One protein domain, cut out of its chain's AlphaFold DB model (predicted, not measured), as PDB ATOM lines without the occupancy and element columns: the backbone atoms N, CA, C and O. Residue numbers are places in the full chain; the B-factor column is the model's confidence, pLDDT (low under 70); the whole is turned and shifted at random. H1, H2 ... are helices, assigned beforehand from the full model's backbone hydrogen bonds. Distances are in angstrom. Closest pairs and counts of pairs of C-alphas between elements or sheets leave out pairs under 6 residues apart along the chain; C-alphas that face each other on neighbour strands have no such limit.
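AT A GLANCE: This is residues 104 to 148 and 158 to 184 of the 184 residues of an uncharacterized protein of Coprinopsis marcescibilis (UniProt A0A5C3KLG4). Three longer helices pack together as a triangle: H1 and H3 run the same way and converge like a V toward their last residues, and H4 crosses both, running the opposite way. Two short helices lie farther out, H2 packed on the first part of H3 and H5 just beyond the last residue of H4, while the two stretches that end at the cut, near residues 148 and 158, lie at one end of the long axis and the last printed residues at the other. The printed part has 72 residues with five named helices, in the order H1, H2, H3, H4, H5, and no named strand; the class is all helix, and the helix packing is mostly crossed, with no touching pair that has a tilt at a shallow one. The whole is compact, with a radius of gyration of the C-alphas of 12.3 A, yet elongated in outline, spanning 43 by 26 by 16 A.

IN THESE COORDINATES: Find C-alpha 104 at (252.950, 171.971, 228.867), where the printed part begins; from there H1, residues 104 to 116, runs 18.5 A to C-alpha 116 at (244.002, 178.312, 243.776). Go on five residues and you reach H2, residues 122 to 126, which is short. Three residues later H3, residues 130 to 143, begins at C-alpha 130, (234.364, 179.942, 228.078); it is the longest helix by residues and runs 19.9 A. Past the cut, look for H4, residues 163 to 173, which runs 15.1 A and ends at C-alpha 173, (240.099, 167.500, 233.254). After one more residue comes H5, residues 175 to 179, ending at C-alpha 179, (248.770, 165.396, 225.886).

HOW THE PARTS SIT: Begin with H1, which with H3 is a hub, each touching three other helices. With its residues 111 to 116 alone H1 touches residues 136 to 140 of H3; their closest C-alphas are those of Val 115 and Arg 140, 5.8 A apart. These two helices run the same way at a steep tilt of 58 degrees. H1 also touches H4, opposite ways at a steep tilt of 51 degrees, closest at the C-alphas of Lys 112 and Asn 167, 6.2 A apart. H3 and H4 touch too, opposite ways at a steep tilt of 39 degrees; look at the C-alphas of Ser 143 and Ala 166, their closest pair, 5.4 A apart. Moving outward, H2 touches H3, which meets it with residues 132 to 133 alone, and the closest C-alphas, those of Leu 125 and Ala 133, are 5.3 A apart. H1 and H5 only just touch, with 3 pairs of C-alphas within 8 A, through residues 104 to 108 of H1; the closest C-alphas are those of Arg 104 and Leu 178, 6.1 A apart. H4 and H5 meet only through their link. H2 is apart from H1, H4 and H5, and H3 is apart from H5. In H1, H2, H3, H4 and H5 every O i to N i+4 pair is within hydrogen-bond range. Near the cut, residues 144 to 145 pair with residues 160 to 161, antiparallel.

THE WHOLE: The two C-alphas farthest apart are those of Tyr 148 and Glu 182, 43.0 A. Residues 149 to 157 are not printed, and C-alphas 148 and 158 are 10.9 A apart across this cut, which falls in the link from H3 to H4. Of the links that are printed whole, those from H1 to H2, H2 to H3 and H4 to H5 are tight. The mean pLDDT of the printed part is 80.2; the model's confidence is under 70 at residues 146 to 148, 158 to 159 and 181 to 184, where residue 184 is the chain's last.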
ATOM      1  N   ARG A 104     253.868 172.716 227.989       85.00
ATOM      2  CA  ARG A 104     252.950 171.971 228.867       85.00
ATOM      3  C   ARG A 104     253.027 172.419 230.329       85.00
ATOM      4  O   ARG A 104     251.993 172.623 230.964       85.00
ATOM      5  N   ASP A 105     254.237 172.607 230.846       86.12
ATOM      6  CA  ASP A 105     254.458 172.954 232.253       86.12
ATOM      7  C   ASP A 105     253.859 174.315 232.615       86.12
ATOM      8  O   ASP A 105     253.333 174.492 233.714       86.12
ATOM      9  N   TRP A 106     253.872 175.272 231.685       90.38
ATOM     10  CA  TRP A 106     253.266 176.586 231.896       90.38
ATOM     11  C   TRP A 106     251.748 176.532 231.866       90.38
ATOM     12  O   TRP A 106     251.113 177.187 232.688       90.38
ATOM     13  N   VAL A 107     251.166 175.720 230.979       86.56
ATOM     14  CA  VAL A 107     249.714 175.492 230.949       86.56
ATOM     15  C   VAL A 107     249.263 174.869 232.268       86.56
ATOM     16  O   VAL A 107     248.401 175.422 232.948       86.56
ATOM     17  N   ALA A 108     249.907 173.777 232.689       86.50
ATOM     18  CA  ALA A 108     249.568 173.095 233.934       86.50
ATOM     19  C   ALA A 108     249.766 174.000 235.162       86.50
ATOM     20  O   ALA A 108     248.880 174.091 236.012       86.50
ATOM     21  N   ALA A 109     250.899 174.704 235.256       87.56
ATOM     22  CA  ALA A 109     251.169 175.618 236.364       87.56
ATOM     23  C   ALA A 109     250.217 176.825 236.372       87.56
ATOM     24  O   ALA A 109     249.778 177.244 237.441       87.56
ATOM     25  N   GLY A 110     249.883 177.368 235.199       88.56
ATOM     26  CA  GLY A 110     248.936 178.468 235.042       88.56
ATOM     27  C   GLY A 110     247.535 178.083 235.507       88.56
ATOM     28  O   GLY A 110     246.957 178.790 236.327       88.56
ATOM     29  N   ILE A 111     247.019 176.927 235.072       86.69
ATOM     30  CA  ILE A 111     245.693 176.441 235.489       86.69
ATOM     31  C   ILE A 111     245.660 176.178 236.995       86.69
ATOM     32  O   ILE A 111     244.751 176.652 237.671       86.69
ATOM     33  N   LYS A 112     246.666 175.486 237.547       88.06
ATOM     34  CA  LYS A 112     246.744 175.215 238.994       88.06
ATOM     35  C   LYS A 112     246.743 176.509 239.809       88.06
ATOM     36  O   LYS A 112     246.003 176.614 240.786       88.06
ATOM     37  N   ALA A 113     247.513 177.508 239.376       87.81
ATOM     38  CA  ALA A 113     247.540 178.815 240.021       87.81
ATOM     39  C   ALA A 113     246.180 179.530 239.929       87.81
ATOM     40  O   ALA A 113     245.695 180.025 240.941       87.81
ATOM     41  N   LEU A 114     245.518 179.515 238.766       88.31
ATOM     42  CA  LEU A 114     244.189 180.121 238.573       88.31
ATOM     43  C   LEU A 114     243.085 179.434 239.385       88.31
ATOM     44  O   LEU A 114     242.136 180.080 239.830       88.31
ATOM     45  N   VAL A 115     243.184 178.122 239.590       87.31
ATOM     46  CA  VAL A 115     242.260 177.392 240.461       87.31
ATOM     47  C   VAL A 115     242.452 177.839 241.909       87.31
ATOM     48  O   VAL A 115     241.469 178.111 242.587       87.31
ATOM     49  N   GLN A 116     243.693 177.973 242.379       83.88
ATOM     50  CA  GLN A 116     244.002 178.312 243.776       83.88
ATOM     51  C   GLN A 116     243.851 179.805 244.110       83.88
ATOM     52  O   GLN A 116     243.726 180.171 245.279       83.88
ATOM     53  N   GLU A 117     243.865 180.681 243.111       83.00
ATOM     54  CA  GLU A 117     243.859 182.129 243.301       83.00
ATOM     55  C   GLU A 117     242.520 182.640 243.855       83.00
ATOM     56  O   GLU A 117     241.448 182.426 243.289       83.00
ATOM     57  N   THR A 118     242.553 183.353 244.982       72.69
ATOM     58  CA  THR A 118     241.338 183.760 245.710       72.69
ATOM     59  C   THR A 118     240.432 184.699 244.901       72.69
ATOM     60  O   THR A 118     239.216 184.650 245.063       72.69
ATOM     61  N   HIS A 119     240.998 185.508 243.998       72.69
ATOM     62  CA  HIS A 119     240.296 186.581 243.276       72.69
ATOM     63  C   HIS A 119     240.354 186.414 241.750       72.69
ATOM     64  O   HIS A 119     240.625 187.363 241.019       72.69
ATOM     65  N   THR A 120     240.108 185.208 241.243       76.31
ATOM     66  CA  THR A 120     240.057 184.991 239.792       76.31
ATOM     67  C   THR A 120     238.753 185.531 239.217       76.31
ATOM     68  O   THR A 120     237.665 185.029 239.512       76.31
ATOM     69  N   HIS A 121     238.861 186.554 238.374       79.69
ATOM     70  CA  HIS A 121     237.709 187.167 237.725       79.69
ATOM     71  C   HIS A 121     237.414 186.498 236.379       79.69
ATOM     72  O   HIS A 121     238.316 186.132 235.627       79.69
ATOM     73  N   LEU A 122     236.129 186.402 236.030       80.19
ATOM     74  CA  LEU A 122     235.677 185.832 234.755       80.19
ATOM     75  C   LEU A 122     236.325 186.520 233.540       80.19
ATOM     76  O   LEU A 122     236.646 185.865 232.554       80.19
ATOM     77  N   GLU A 123     236.557 187.833 233.618       82.62
ATOM     78  CA  GLU A 123     237.172 188.616 232.540       82.62
ATOM     79  C   GLU A 123     238.597 188.162 232.210       82.62
ATOM     80  O   GLU A 123     238.972 188.130 231.038       82.62
ATOM     81  N   GLN A 124     239.361 187.754 233.228       79.62
ATOM     82  CA  GLN A 124     240.719 187.237 233.069       79.62
ATOM     83  C   GLN A 124     240.713 185.878 232.357       79.62
ATOM     84  O   GLN A 124     241.568 185.608 231.520       79.62
ATOM     85  N   LEU A 125     239.715 185.040 232.652       83.25
ATOM     86  CA  LEU A 125     239.579 183.711 232.056       83.25
ATOM     87  C   LEU A 125     238.950 183.741 230.660       83.25
ATOM     88  O   LEU A 125     239.203 182.846 229.858       83.25
ATOM     89  N   ARG A 126     238.172 184.781 230.332       83.62
ATOM     90  CA  ARG A 126     237.486 184.913 229.038       83.62
ATOM     91  C   ARG A 126     238.445 184.837 227.850       83.62
ATOM     92  O   ARG A 126     238.081 184.288 226.814       83.62
ATOM     93  N   VAL A 127     239.666 185.351 228.005       84.75
ATOM     94  CA  VAL A 127     240.720 185.314 226.972       84.75
ATOM     95  C   VAL A 127     241.086 183.873 226.582       84.75
ATOM     96  O   VAL A 127     241.490 183.618 225.453       84.75
ATOM     97  N   HIS A 128     240.874 182.917 227.486       83.44
ATOM     98  CA  HIS A 128     241.186 181.499 227.312       83.44
ATOM     99  C   HIS A 128     239.996 180.649 226.837       83.44
ATOM    100  O   HIS A 128     240.124 179.428 226.719       83.44
ATOM    101  N   GLY A 129     238.849 181.278 226.566       87.12
ATOM    102  CA  GLY A 129     237.610 180.614 226.168       87.12
ATOM    103  C   GLY A 129     236.705 180.248 227.347       87.12
ATOM    104  O   GLY A 129     237.152 179.995 228.467       87.12
ATOM    105  N   TRP A 130     235.398 180.208 227.074       87.75
ATOM    106  CA  TRP A 130     234.364 179.942 228.078       87.75
ATOM    107  C   TRP A 130     234.446 178.542 228.680       87.75
ATOM    108  O   TRP A 130     234.165 178.376 229.863       87.75
ATOM    109  N   GLU A 131     234.869 177.557 227.891       88.06
ATOM    110  CA  GLU A 131     235.049 176.185 228.365       88.06
ATOM    111  C   GLU A 131     236.150 176.102 229.426       88.06
ATOM    112  O   GLU A 131     235.891 175.630 230.531       88.06
ATOM    113  N   THR A 132     237.333 176.666 229.148       87.25
ATOM    114  CA  THR A 132     238.436 176.741 230.121       87.25
ATOM    115  C   THR A 132     237.988 177.450 231.402       87.25
ATOM    116  O   THR A 132     238.277 176.993 232.506       87.25
ATOM    117  N   ALA A 133     237.248 178.557 231.273       88.56
ATOM    118  CA  ALA A 133     236.734 179.292 232.424       88.56
ATOM    119  C   ALA A 133     235.771 178.439 233.267       88.56
ATOM    120  O   ALA A 133     235.916 178.373 234.488       88.56
ATOM    121  N   ALA A 134     234.822 177.756 232.622       88.06
ATOM    122  CA  ALA A 134     233.861 176.883 233.289       88.06
ATOM    123  C   ALA A 134     234.548 175.702 233.988       88.06
ATOM    124  O   ALA A 134     234.235 175.420 235.141       88.06
ATOM    125  N   GLN A 135     235.524 175.064 233.337       89.44
ATOM    126  CA  GLN A 135     236.313 173.974 233.916       89.44
ATOM    127  C   GLN A 135     237.093 174.432 235.155       89.44
ATOM    128  O   GLN A 135     237.083 173.744 236.173       89.44
ATOM    129  N   ILE A 136     237.719 175.613 235.114       88.75
ATOM    130  CA  ILE A 136     238.416 176.181 236.279       88.75
ATOM    131  C   ILE A 136     237.436 176.397 237.437       88.75
ATOM    132  O   ILE A 136     237.727 175.991 238.562       88.75
ATOM    133  N   PHE A 137     236.265 176.990 237.189       87.12
ATOM    134  CA  PHE A 137     235.265 177.196 238.243       87.12
ATOM    135  C   PHE A 137     234.665 175.884 238.775       87.12
ATOM    136  O   PHE A 137     234.446 175.783 239.983       87.12
ATOM    137  N   ASP A 138     234.458 174.872 237.927       88.31
ATOM    138  CA  ASP A 138     234.011 173.537 238.354       88.31
ATOM    139  C   ASP A 138     235.032 172.884 239.292       88.31
ATOM    140  O   ASP A 138     234.691 172.462 240.400       88.31
ATOM    141  N   ILE A 139     236.313 172.885 238.904       87.19
ATOM    142  CA  ILE A 139     237.398 172.341 239.729       87.19
ATOM    143  C   ILE A 139     237.449 173.062 241.077       87.19
ATOM    144  O   ILE A 139     237.553 172.408 242.116       87.19
ATOM    145  N   ARG A 140     237.330 174.394 241.084       87.12
ATOM    146  CA  ARG A 140     237.283 175.186 242.321       87.12
ATOM    147  C   ARG A 140     236.116 174.782 243.205       87.12
ATOM    148  O   ARG A 140     236.318 174.553 244.390       87.12
ATOM    149  N   SER A 141     234.920 174.656 242.633       84.88
ATOM    150  CA  SER A 141     233.721 174.262 243.374       84.88
ATOM    151  C   SER A 141     233.849 172.862 243.972       84.88
ATOM    152  O   SER A 141     233.385 172.629 245.081       84.88
ATOM    153  N   ARG A 142     234.473 171.927 243.255       84.75
ATOM    154  CA  ARG A 142     234.649 170.535 243.702       84.75
ATOM    155  C   ARG A 142     235.778 170.362 244.710       84.75
ATOM    156  O   ARG A 142     235.762 169.409 245.480       84.75
ATOM    157  N   SER A 143     236.742 171.273 244.689       84.81
ATOM    158  CA  SER A 143     237.875 171.304 245.622       84.81
ATOM    159  C   SER A 143     237.601 172.193 246.836       84.81
ATOM    160  O   SER A 143     238.448 172.305 247.721       84.81
ATOM    161  N   ALA A 144     236.445 172.859 246.863       82.75
ATOM    162  CA  ALA A 144     236.041 173.741 247.935       82.75
ATOM    163  C   ALA A 144     235.641 172.934 249.175       82.75
ATOM    164  O   ALA A 144     234.783 172.055 249.107       82.75
ATOM    165  N   TYR A 145     236.212 173.279 250.325       75.31
ATOM    166  CA  TYR A 145     235.798 172.756 251.620       75.31
ATOM    167  C   TYR A 145     235.533 173.901 252.603       75.31
ATOM    168  O   TYR A 145     236.127 174.980 252.528       75.31
ATOM    169  N   ALA A 146     234.606 173.667 253.530       67.19
ATOM    170  CA  ALA A 146     234.336 174.579 254.631       67.19
ATOM    171  C   ALA A 146     235.099 174.105 255.873       67.19
ATOM    172  O   ALA A 146     234.965 172.950 256.273       67.19
ATOM    173  N   ASN A 147     235.868 174.993 256.504       62.72
ATOM    174  CA  ASN A 147     236.290 174.771 257.884       62.72
ATOM    175  C   ASN A 147     235.097 175.094 258.780       62.72
ATOM    176  O   ASN A 147     234.621 176.225 258.764       62.72
ATOM    177  N   TYR A 148     234.594 174.118 259.529       58.28
ATOM    178  CA  TYR A 148     233.626 174.395 260.584       58.28
ATOM    179  C   TYR A 148     234.389 174.899 261.811       58.28
ATOM    180  O   TYR A 148     235.072 174.123 262.474       58.28
ATOM    181  N   PRO A 158     234.822 181.829 253.974       59.16
ATOM    182  CA  PRO A 158     235.383 181.659 252.642       59.16
ATOM    183  C   PRO A 158     235.679 180.175 252.425       59.16
ATOM    184  O   PRO A 158     236.382 179.566 253.229       59.16
ATOM    185  N   ALA A 159     235.119 179.581 251.373       67.06
ATOM    186  CA  ALA A 159     235.437 178.202 251.042       67.06
ATOM    187  C   ALA A 159     236.924 178.115 250.669       67.06
ATOM    188  O   ALA A 159     237.390 178.829 249.777       67.06
ATOM    189  N   TYR A 160     237.669 177.278 251.387       73.50
ATOM    190  CA  TYR A 160     239.077 177.025 251.111       73.50
ATOM    191  C   TYR A 160     239.188 176.017 249.973       73.50
ATOM    192  O   TYR A 160     238.320 175.163 249.813       73.50
ATOM    193  N   ILE A 161     240.252 176.113 249.181       80.00
ATOM    194  CA  ILE A 161     240.504 175.189 248.075       80.00
ATOM    195  C   ILE A 161     241.536 174.170 248.537       80.00
ATOM    196  O   ILE A 161     242.663 174.536 248.872       80.00
ATOM    197  N   ASP A 162     241.161 172.894 248.537       82.50
ATOM    198  CA  ASP A 162     242.107 171.801 248.738       82.50
ATOM    199  C   ASP A 162     243.044 171.737 247.524       82.50
ATOM    200  O   ASP A 162     242.650 171.360 246.418       82.50
ATOM    201  N   ALA A 163     244.300 172.141 247.727       81.38
ATOM    202  CA  ALA A 163     245.305 172.189 246.673       81.38
ATOM    203  C   ALA A 163     245.620 170.800 246.086       81.38
ATOM    204  O   ALA A 163     245.933 170.697 244.899       81.38
ATOM    205  N   GLY A 164     245.541 169.737 246.891       82.56
ATOM    206  CA  GLY A 164     245.781 168.366 246.447       82.56
ATOM    207  C   GLY A 164     244.674 167.883 245.516       82.56
ATOM    208  O   GLY A 164     244.959 167.450 244.397       82.56
ATOM    209  N   ALA A 165     243.420 168.039 245.943       80.81
ATOM    210  CA  ALA A 165     242.247 167.702 245.140       80.81
ATOM    211  C   ALA A 165     242.186 168.544 243.854       80.81
ATOM    212  O   ALA A 165     242.011 167.998 242.762       80.81
ATOM    213  N   ALA A 166     242.434 169.853 243.956       81.50
ATOM    214  CA  ALA A 166     242.480 170.768 242.817       81.50
ATOM    215  C   ALA A 166     243.529 170.357 241.775       81.50
ATOM    216  O   ALA A 166     243.256 170.367 240.572       81.50
ATOM    217  N   ASN A 167     244.723 169.955 242.219       84.50
ATOM    218  CA  ASN A 167     245.788 169.509 241.326       84.50
ATOM    219  C   ASN A 167     245.429 168.199 240.615       84.50
ATOM    220  O   ASN A 167     245.631 168.099 239.406       84.50
ATOM    221  N   GLN A 168     244.869 167.220 241.332       83.62
ATOM    222  CA  GLN A 168     244.428 165.951 240.740       83.62
ATOM    223  C   GLN A 168     243.319 166.165 239.704       83.62
ATOM    224  O   GLN A 168     243.378 165.618 238.602       83.62
ATOM    225  N   LEU A 169     242.337 167.007 240.030       80.88
ATOM    226  CA  LEU A 169     241.251 167.344 239.118       80.88
ATOM    227  C   LEU A 169     241.761 168.082 237.882       80.88
ATOM    228  O   LEU A 169     241.356 167.735 236.776       80.88
ATOM    229  N   THR A 170     242.697 169.018 238.047       82.81
ATOM    230  CA  THR A 170     243.333 169.732 236.930       82.81
ATOM    231  C   THR A 170     244.006 168.765 235.959       82.81
ATOM    232  O   THR A 170     243.734 168.819 234.764       82.81
ATOM    233  N   GLU A 171     244.828 167.837 236.459       81.19
ATOM    234  CA  GLU A 171     245.478 166.829 235.609       81.19
ATOM    235  C   GLU A 171     244.460 165.921 234.905       81.19
ATOM    236  O   GLU A 171     244.704 165.499 233.781       81.19
ATOM    237  N   SER A 172     243.312 165.635 235.533       82.12
ATOM    238  CA  SER A 172     242.268 164.785 234.944       82.12
ATOM    239  C   SER A 172     241.430 165.491 233.871       82.12
ATOM    240  O   SER A 172     241.214 164.932 232.799       82.12
ATOM    241  N   VAL A 173     240.984 166.724 234.137       80.31
ATOM    242  CA  VAL A 173     240.099 167.500 233.254       80.31
ATOM    243  C   VAL A 173     240.867 167.970 232.026       80.31
ATOM    244  O   VAL A 173     240.382 167.850 230.905       80.31
ATOM    245  N   PHE A 174     242.105 168.418 232.227       82.81
ATOM    246  CA  PHE A 174     242.969 168.894 231.153       82.81
ATOM    247  C   PHE A 174     243.870 167.791 230.584       82.81
ATOM    248  O   PHE A 174     244.766 168.084 229.799       82.81
ATOM    249  N   ALA A 175     243.641 166.515 230.919       80.56
ATOM    250  CA  ALA A 175     244.479 165.401 230.467       80.56
ATOM    251  C   ALA A 175     244.598 165.316 228.938       80.56
ATOM    252  O   ALA A 175     245.656 164.961 228.423       80.56
ATOM    253  N   ALA A 176     243.508 165.595 228.214       76.38
ATOM    254  CA  ALA A 176     243.497 165.590 226.753       76.38
ATOM    255  C   ALA A 176     244.305 166.769 226.190       76.38
ATOM    256  O   ALA A 176     245.212 166.550 225.396       76.38
ATOM    257  N   GLU A 177     244.057 167.984 226.690       76.12
ATOM    258  CA  GLU A 177     244.772 169.203 226.287       76.12
ATOM    259  C   GLU A 177     246.282 169.088 226.578       76.12
ATOM    260  O   GLU A 177     247.122 169.365 225.729       76.12
ATOM    261  N   LEU A 178     246.653 168.580 227.757       74.88
ATOM    262  CA  LEU A 178     248.050 168.436 228.177       74.88
ATOM    263  C   LEU A 178     248.823 167.361 227.400       74.88
ATOM    264  O   LEU A 178     250.053 167.399 227.396       74.88
ATOM    265  N   LYS A 179     248.138 166.406 226.757       75.06
ATOM    266  CA  LYS A 179     248.770 165.396 225.886       75.06
ATOM    267  C   LYS A 179     249.138 165.946 224.509       75.06
ATOM    268  O   LYS A 179     249.986 165.356 223.848       75.06
ATOM    269  N   GLU A 180     248.523 167.045 224.084       71.44
ATOM    270  CA  GLU A 180     248.794 167.681 222.788       71.44
ATOM    271  C   GLU A 180     250.026 168.601 222.818       71.44
ATOM    272  O   GLU A 180     250.514 169.028 221.769       71.44
ATOM    273  N   TYR A 181     250.549 168.896 224.011       69.00
ATOM    274  CA  TYR A 181     251.712 169.757 224.196       69.00
ATOM    275  C   TYR A 181     253.008 168.964 224.359       69.00
ATOM    276  O   TYR A 181     253.068 167.947 225.052       69.00
ATOM    277  N   GLU A 182     254.071 169.475 223.740       56.06
ATOM    278  CA  GLU A 182     255.419 168.934 223.878       56.06
ATOM    279  C   GLU A 182     255.889 169.059 225.335       56.06
ATOM    280  O   GLU A 182     255.732 170.104 225.975       56.06
ATOM    281  N   GLN A 183     256.479 167.986 225.864       54.31
ATOM    282  CA  GLN A 183     257.286 168.078 227.080       54.31
ATOM    283  C   GLN A 183     258.576 168.823 226.715       54.31
ATOM    284  O   GLN A 183     259.268 168.417 225.779       54.31
ATOM    285  N   ALA A 184     258.840 169.941 227.392       45.56
ATOM    286  CA  ALA A 184     260.016 170.779 227.146       45.56
ATOM    287  C   ALA A 184     261.323 170.093 227.580       45.56
ATOM    288  O   ALA A 184     261.308 169.401 228.622       45.56
TER     289      ALA A 184